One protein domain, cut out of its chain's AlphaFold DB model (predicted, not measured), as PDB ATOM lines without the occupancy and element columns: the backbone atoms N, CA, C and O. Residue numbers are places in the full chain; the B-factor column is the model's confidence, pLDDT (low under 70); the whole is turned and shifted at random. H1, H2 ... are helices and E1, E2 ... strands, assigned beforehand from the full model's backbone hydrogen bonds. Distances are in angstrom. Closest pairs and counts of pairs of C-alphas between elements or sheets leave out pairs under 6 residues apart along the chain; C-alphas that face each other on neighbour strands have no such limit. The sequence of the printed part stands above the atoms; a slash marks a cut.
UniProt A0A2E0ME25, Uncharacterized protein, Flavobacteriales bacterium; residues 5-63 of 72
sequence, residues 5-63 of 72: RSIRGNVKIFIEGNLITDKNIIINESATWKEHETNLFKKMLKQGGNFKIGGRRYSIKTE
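What this domain is: This is residues 5 to 63 of the 72 residues of an uncharacterized protein of Flavobacteriales bacterium (UniProt A0A2E0ME25). A small, twisted wall of four strands has one long helix, H2, lying lengthwise over E4 and E3, while a shorter helix, H1, only grazes the sheet. The 59 printed residues hold four named strands and two named helices, in the order E1, E2, H1, H2, E3, E4. The sheet runs E2, E1, E4, E3; E1 and E4, and E4 and E3, are antiparallel, and E2 meets E1 only at a point. The class is mixed, helices and strands, and the whole is compact, with a radius of gyration of the C-alphas of 10.2 A and spans of 27 by 21 by 20 A.

Where its parts are: E1, residues 11 to 15, begins at C-alpha 11 at (125.547, 118.081, 179.906) and is 13.0 A long. E2 is residues 18 to 20, 6.3 A. H1 is residues 23 to 29, 10.0 A. H2, residues 35 to 47, is 18.4 A long. E3 is residues 49 to 53, 12.9 A. E4, residues 56 to 62, is 19.2 A long and ends at C-alpha 62 at (121.479, 119.737, 181.011).

How they stand to each other: The sheet is only just strongly twisted, its C-alphas lying up to 4.4 A off the best plane. E1 and E4 stand at 164 degrees, with N 14 and O 59 2.7 A apart, within hydrogen-bond range. E3 and E4 form a hairpin at 151 degrees, with N 58 and O 51 at 2.8 A, also within range. The facing C-alphas 19 and 14 of E2 and E1 are 4.4 A apart. H2 is on the sheet at a height of 9.3 A, along the strands, at 8 degrees to E4 on the local plane; its closest C-alphas to E4 are those of Leu 45 and Ile 60, 6.4 A. H1 and H2 are apart. Each O i to N i+4 pair is within hydrogen-bond range in H1, and 8 of 9 in H2.

The domain as a whole: The C-alphas of Thr 32 and Glu 63, the two farthest apart, are 27.2 A apart. The printed part has no cut, and the five links between elements are tight. Residues 5 to 6 and 8 to 9 have pLDDT under 70; the mean of the printed part is 84.8.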
ATOM      1  N   ARG A   5     132.383 108.663 184.868       69.44
ATOM      2  CA  ARG A   5     131.026 108.167 184.564       69.44
ATOM      3  C   ARG A   5     129.911 109.084 185.075       69.44
ATOM      4  O   ARG A   5     128.797 109.031 184.556       69.44
ATOM      5  N   SER A   6     130.194 109.932 186.065       64.38
ATOM      6  CA  SER A   6     129.216 110.862 186.647       64.38
ATOM      7  C   SER A   6     128.834 111.981 185.673       64.38
ATOM      8  O   SER A   6     127.731 112.514 185.754       64.38
ATOM      9  N   ILE A   7     129.713 112.315 184.721       71.12
ATOM     10  CA  ILE A   7     129.482 113.347 183.704       71.12
ATOM     11  C   ILE A   7     128.948 112.674 182.431       71.12
ATOM     12  O   ILE A   7     129.701 112.286 181.526       71.12
ATOM     13  N   ARG A   8     127.622 112.523 182.371       68.62
ATOM     14  CA  ARG A   8     126.891 112.000 181.201       68.62
ATOM     15  C   ARG A   8     127.151 112.896 179.980       68.62
ATOM     16  O   ARG A   8     127.381 114.086 180.127       68.62
ATOM     17  N   GLY A   9     127.155 112.338 178.767       66.94
ATOM     18  CA  GLY A   9     127.526 113.073 177.542       66.94
ATOM     19  C   GLY A   9     126.656 114.293 177.200       66.94
ATOM     20  O   GLY A   9     127.137 115.191 176.525       66.94
ATOM     21  N   ASN A  10     125.428 114.364 177.720       75.06
ATOM     22  CA  ASN A  10     124.435 115.393 177.375       75.06
ATOM     23  C   ASN A  10     124.368 116.561 178.376       75.06
ATOM     24  O   ASN A  10     123.294 117.107 178.630       75.06
ATOM     25  N   VAL A  11     125.491 116.923 179.001       82.44
ATOM     26  CA  VAL A  11     125.547 118.081 179.906       82.44
ATOM     27  C   VAL A  11     126.641 119.040 179.460       82.44
ATOM     28  O   VAL A  11     127.778 118.638 179.222       82.44
ATOM     29  N   LYS A  12     126.292 120.323 179.350       87.44
ATOM     30  CA  LYS A  12     127.228 121.411 179.061       87.44
ATOM     31  C   LYS A  12     127.580 122.095 180.371       87.44
ATOM     32  O   LYS A  12     126.704 122.638 181.043       87.44
ATOM     33  N   ILE A  13     128.850 122.040 180.746       88.25
ATOM     34  CA  ILE A  13     129.352 122.592 182.004       88.25
ATOM     35  C   ILE A  13     130.098 123.878 181.674       88.25
ATOM     36  O   ILE A  13     130.964 123.888 180.808       88.25
ATOM     37  N   PHE A  14     129.766 124.957 182.364       90.81
ATOM     38  CA  PHE A  14     130.404 126.254 182.222       90.81
ATOM     39  C   PHE A  14     131.075 126.627 183.541       90.81
ATOM     40  O   PHE A  14     130.457 126.500 184.600       90.81
ATOM     41  N   ILE A  15     132.312 127.108 183.475       90.31
ATOM     42  CA  ILE A  15     133.080 127.609 184.618       90.31
ATOM     43  C   ILE A  15     133.428 129.067 184.333       90.31
ATOM     44  O   ILE A  15     134.023 129.377 183.308       90.31
ATOM     45  N   GLU A  16     132.995 129.973 185.207       89.12
ATOM     46  CA  GLU A  16     133.150 131.429 185.060       89.12
ATOM     47  C   GLU A  16     132.652 131.972 183.709       89.12
ATOM     48  O   GLU A  16     133.168 132.944 183.174       89.12
ATOM     49  N   GLY A  17     131.624 131.329 183.146       87.06
ATOM     50  CA  GLY A  17     131.060 131.679 181.840       87.06
ATOM     51  C   GLY A  17     131.727 130.985 180.649       87.06
ATOM     52  O   GLY A  17     131.164 131.007 179.558       87.06
ATOM     53  N   ASN A  18     132.849 130.290 180.850       89.19
ATOM     54  CA  ASN A  18     133.540 129.541 179.802       89.19
ATOM     55  C   ASN A  18     133.013 128.109 179.711       89.19
ATOM     56  O   ASN A  18     132.950 127.406 180.720       89.19
ATOM     57  N   LEU A  19     132.644 127.663 178.508       88.94
ATOM     58  CA  LEU A  19     132.224 126.281 178.271       88.94
ATOM     59  C   LEU A  19     133.424 125.344 178.420       88.94
ATOM     60  O   LEU A  19     134.399 125.450 177.681       88.94
ATOM     61  N   ILE A  20     133.315 124.385 179.332       88.50
ATOM     62  CA  ILE A  20     134.312 123.341 179.522       88.50
ATOM     63  C   ILE A  20     133.855 122.092 178.781       88.50
ATOM     64  O   ILE A  20     132.890 121.427 179.165       88.50
ATOM     65  N   THR A  21     134.558 121.785 177.696       80.75
ATOM     66  CA  THR A  21     134.369 120.562 176.906       80.75
ATOM     67  C   THR A  21     135.200 119.403 177.452       80.75
ATOM     68  O   THR A  21     134.773 118.249 177.381       80.75
ATOM     69  N   ASP A  22     136.360 119.700 178.048       84.00
ATOM     70  CA  ASP A  22     137.241 118.688 178.613       84.00
ATOM     71  C   ASP A  22     136.823 118.288 180.035       84.00
ATOM     72  O   ASP A  22     136.856 119.067 180.990       84.00
ATOM     73  N   LYS A  23     136.439 117.019 180.181       81.06
ATOM     74  CA  LYS A  23     135.970 116.467 181.457       81.06
ATOM     75  C   LYS A  23     137.090 116.300 182.483       81.06
ATOM     76  O   LYS A  23     136.790 116.268 183.674       81.06
ATOM     77  N   ASN A  24     138.351 116.179 182.064       82.38
ATOM     78  CA  ASN A  24     139.465 115.982 182.992       82.38
ATOM     79  C   ASN A  24     139.733 117.243 183.809       82.38
ATOM     80  O   ASN A  24     140.063 117.126 184.984       82.38
ATOM     81  N   ILE A  25     139.507 118.428 183.234       85.31
ATOM     82  CA  ILE A  25     139.604 119.704 183.960       85.31
ATOM     83  C   ILE A  25     138.682 119.688 185.188       85.31
ATOM     84  O   ILE A  25     139.106 120.007 186.296       85.31
ATOM     85  N   ILE A  26     137.438 119.239 185.006       83.94
ATOM     86  CA  ILE A  26     136.442 119.149 186.082       83.94
ATOM     87  C   ILE A  26     136.816 118.065 187.099       83.94
ATOM     88  O   ILE A  26     136.622 118.256 188.295       83.94
ATOM     89  N   ILE A  27     137.356 116.928 186.648       85.12
ATOM     90  CA  ILE A  27     137.801 115.849 187.546       85.12
ATOM     91  C   ILE A  27     138.970 116.329 188.413       85.12
ATOM     92  O   ILE A  27     138.960 116.079 189.619       85.12
ATOM     93  N   ASN A  28     139.922 117.056 187.827       86.94
ATOM     94  CA  ASN A  28     141.060 117.614 188.546       86.94
ATOM     95  C   ASN A  28     140.619 118.689 189.552       86.94
ATOM     96  O   ASN A  28     141.031 118.652 190.705       86.94
ATOM     97  N   GLU A  29     139.696 119.577 189.165       84.31
ATOM     98  CA  GLU A  29     139.043 120.500 190.107       84.31
ATOM     99  C   GLU A  29     138.327 119.750 191.231       84.31
ATOM    100  O   GLU A  29     138.439 120.111 192.396       84.31
ATOM    101  N   SER A  30     137.643 118.651 190.915       83.06
ATOM    102  CA  SER A  30     136.925 117.865 191.918       83.06
ATOM    103  C   SER A  30     137.821 117.164 192.942       83.06
ATOM    104  O   SER A  30     137.299 116.591 193.903       83.06
ATOM    105  N   ALA A  31     139.144 117.177 192.752       84.25
ATOM    106  CA  ALA A  31     140.097 116.677 193.734       84.25
ATOM    107  C   ALA A  31     140.214 117.608 194.952       84.25
ATOM    108  O   ALA A  31     140.456 117.125 196.055       84.25
ATOM    109  N   THR A  32     140.002 118.918 194.778       85.50
ATOM    110  CA  THR A  32     140.044 119.902 195.874       85.50
ATOM    111  C   THR A  32     138.686 120.119 196.537       85.50
ATOM    112  O   THR A  32     138.609 120.738 197.598       85.50
ATOM    113  N   TRP A  33     137.606 119.603 195.945       86.81
ATOM    114  CA  TRP A  33     136.254 119.754 196.474       86.81
ATOM    115  C   TRP A  33     136.024 118.903 197.717       86.81
ATOM    116  O   TRP A  33     136.370 117.719 197.773       86.81
ATOM    117  N   LYS A  34     135.318 119.481 198.687       88.12
ATOM    118  CA  LYS A  34     134.797 118.743 199.835       88.12
ATOM    119  C   LYS A  34     133.659 117.819 199.404       88.12
ATOM    120  O   LYS A  34     133.056 117.954 198.334       88.12
ATOM    121  N   GLU A  35     133.319 116.872 200.268       86.31
ATOM    122  CA  GLU A  35     132.285 115.877 199.977       86.31
ATOM    123  C   GLU A  35     130.912 116.517 199.693       86.31
ATOM    124  O   GLU A  35     130.224 116.136 198.743       86.31
ATOM    125  N   HIS A  36     130.554 117.570 200.437       87.81
ATOM    126  CA  HIS A  36     129.311 118.315 200.221       87.81
ATOM    127  C   HIS A  36     129.285 119.050 198.870       87.81
ATOM    128  O   HIS A  36     128.255 119.057 198.199       87.81
ATOM    129  N   GLU A  37     130.415 119.615 198.434       89.38
ATOM    130  CA  GLU A  37     130.556 120.284 197.132       89.38
ATOM    131  C   GLU A  37     130.458 119.269 195.990       89.38
ATOM    132  O   GLU A  37     129.758 119.488 195.003       89.38
ATOM    133  N   THR A  38     131.078 118.102 196.169       87.31
ATOM    134  CA  THR A  38     130.979 116.984 195.223       87.31
ATOM    135  C   THR A  38     129.529 116.511 195.076       87.31
ATOM    136  O   THR A  38     129.055 116.280 193.959       87.31
ATOM    137  N   ASN A  39     128.796 116.389 196.186       88.25
ATOM    138  CA  ASN A  39     127.381 116.012 196.174       88.25
ATOM    139  C   ASN A  39     126.495 117.090 195.536       88.25
ATOM    140  O   ASN A  39     125.610 116.754 194.744       88.25
ATOM    141  N   LEU A  40     126.766 118.372 195.806       88.56
ATOM    142  CA  LEU A  40     126.109 119.495 195.134       88.56
ATOM    143  C   LEU A  40     126.324 119.413 193.618       88.56
ATOM    144  O   LEU A  40     125.358 119.454 192.859       88.56
ATOM    145  N   PHE A  41     127.568 119.218 193.172       88.31
ATOM    146  CA  PHE A  41     127.895 119.118 191.752       88.31
ATOM    147  C   PHE A  41     127.167 117.951 191.081       88.31
ATOM    148  O   PHE A  41     126.563 118.120 190.026       88.31
ATOM    149  N   LYS A  42     127.139 116.772 191.716       86.81
ATOM    150  CA  LYS A  42     126.372 115.611 191.226       86.81
ATOM    151  C   LYS A  42     124.878 115.903 191.106       86.81
ATOM    152  O   LYS A  42     124.246 115.459 190.148       86.81
ATOM    153  N   LYS A  43     124.305 116.644 192.057       86.25
ATOM    154  CA  LYS A  43     122.898 117.059 192.010       86.25
ATOM    155  C   LYS A  43     122.651 118.008 190.835       86.25
ATOM    156  O   LYS A  43     121.717 117.800 190.063       86.25
ATOM    157  N   MET A  44     123.550 118.965 190.637       88.12
ATOM    158  CA  MET A  44     123.484 119.936 189.545       88.12
ATOM    159  C   MET A  44     123.754 119.305 188.173       88.12
ATOM    160  O   MET A  44     123.180 119.740 187.184       88.12
ATOM    161  N   LEU A  45     124.539 118.226 188.090       84.94
ATOM    162  CA  LEU A  45     124.695 117.431 186.864       84.94
ATOM    163  C   LEU A  45     123.380 116.787 186.400       84.94
ATOM    164  O   LEU A  45     123.224 116.533 185.210       84.94
ATOM    165  N   LYS A  46     122.448 116.513 187.322       81.62
ATOM    166  CA  LYS A  46     121.116 115.981 186.999       81.62
ATOM    167  C   LYS A  46     120.104 117.091 186.735       81.62
ATOM    168  O   LYS A  46     119.366 117.020 185.763       81.62
ATOM    169  N   GLN A  47     120.055 118.081 187.624       84.19
ATOM    170  CA  GLN A  47     119.032 119.129 187.605       84.19
ATOM    171  C   GLN A  47     119.355 120.253 186.615       84.19
ATOM    172  O   GLN A  47     118.449 120.873 186.071       84.19
ATOM    173  N   GLY A  48     120.638 120.506 186.367       86.06
ATOM    174  CA  GLY A  48     121.090 121.755 185.773       86.06
ATOM    175  C   GLY A  48     120.979 122.924 186.754       86.06
ATOM    176  O   GLY A  48     120.469 122.791 187.867       86.06
ATOM    177  N   GLY A  49     121.492 124.078 186.343       88.12
ATOM    178  CA  GLY A  49     121.452 125.318 187.115       88.12
ATOM    179  C   GLY A  49     122.829 125.912 187.390       88.12
ATOM    180  O   GLY A  49     123.870 125.386 186.985       88.12
ATOM    181  N   ASN A  50     122.827 127.052 188.073       92.00
ATOM    182  CA  ASN A  50     124.008 127.865 188.332       92.00
ATOM    183  C   ASN A  50     124.320 127.834 189.831       92.00
ATOM    184  O   ASN A  50     123.436 128.037 190.658       92.00
ATOM    185  N   PHE A  51     125.578 127.605 190.191       92.06
ATOM    186  CA  PHE A  51     126.009 127.489 191.584       92.06
ATOM    187  C   PHE A  51     127.473 127.915 191.735       92.06
ATOM    188  O   PHE A  51     128.150 128.214 190.752       92.06
ATOM    189  N   LYS A  52     127.969 127.995 192.970       90.56
ATOM    190  CA  LYS A  52     129.374 128.304 193.264       90.56
ATOM    191  C   LYS A  52     129.998 127.191 194.102       90.56
ATOM    192  O   LYS A  52     129.363 126.725 195.040       90.56
ATOM    193  N   ILE A  53     131.222 126.794 193.758       89.12
ATOM    194  CA  ILE A  53     132.057 125.829 194.497       89.12
ATOM    195  C   ILE A  53     133.450 126.441 194.619       89.12
ATOM    196  O   ILE A  53     133.951 126.982 193.632       89.12
ATOM    197  N   GLY A  54     134.053 126.409 195.812       79.81
ATOM    198  CA  GLY A  54     135.407 126.940 196.024       79.81
ATOM    199  C   GLY A  54     135.632 128.383 195.537       79.81
ATOM    200  O   GLY A  54     136.724 128.721 195.101       79.81
ATOM    201  N   GLY A  55     134.591 129.226 195.523       85.25
ATOM    202  CA  GLY A  55     134.657 130.604 195.013       85.25
ATOM    203  C   GLY A  55     134.481 130.762 193.495       85.25
ATOM    204  O   GLY A  55     134.217 131.873 193.038       85.25
ATOM    205  N   ARG A  56     134.517 129.675 192.716       87.25
ATOM    206  CA  ARG A  56     134.295 129.693 191.262       87.25
ATOM    207  C   ARG A  56     132.826 129.513 190.917       87.25
ATOM    208  O   ARG A  56     132.085 128.805 191.601       87.25
ATOM    209  N   ARG A  57     132.387 130.167 189.840       90.75
ATOM    210  CA  ARG A  57     130.999 130.115 189.361       90.75
ATOM    211  C   ARG A  57     130.840 128.985 188.354       90.75
ATOM    212  O   ARG A  57     131.489 128.987 187.318       90.75
ATOM    213  N   TYR A  58     129.944 128.060 188.646       91.75
ATOM    214  CA  TYR A  58     129.612 126.927 187.800       91.75
ATOM    215  C   TYR A  58     128.213 127.103 187.226       91.75
ATOM    216  O   TYR A  58     127.312 127.646 187.868       91.75
ATOM    217  N   SER A  59     128.006 126.676 185.988       91.75
ATOM    218  CA  SER A  59     126.677 126.602 185.385       91.75
ATOM    219  C   SER A  59     126.561 125.325 184.582       91.75
ATOM    220  O   SER A  59     127.367 125.070 183.697       91.75
ATOM    221  N   ILE A  60     125.574 124.502 184.904       90.19
ATOM    222  CA  ILE A  60     125.327 123.248 184.207       90.19
ATOM    223  C   ILE A  60     124.048 123.421 183.406       90.19
ATOM    224  O   ILE A  60     122.977 123.658 183.956       90.19
ATOM    225  N   LYS A  61     124.169 123.293 182.090       87.44
ATOM    226  CA  LYS A  61     123.031 123.174 181.190       87.44
ATOM    227  C   LYS A  61     122.887 121.704 180.844       87.44
ATOM    228  O   LYS A  61     123.677 121.163 180.069       87.44
ATOM    229  N   THR A  62     121.920 121.048 181.467       83.12
ATOM    230  CA  THR A  62     121.479 119.737 181.011       83.12
ATOM    231  C   THR A  62     120.623 119.952 179.770       83.12
ATOM    232  O   THR A  62     119.809 120.875 179.713       83.12
ATOM    233  N   GLU A  63     120.838 119.147 178.736       71.38
ATOM    234  CA  GLU A  63     119.866 119.071 177.655       71.38
ATOM    235  C   GLU A  63     118.686 118.289 178.230       71.38
ATOM    236  O   GLU A  63     118.729 117.061 178.337       71.38
TER     237      GLU A  63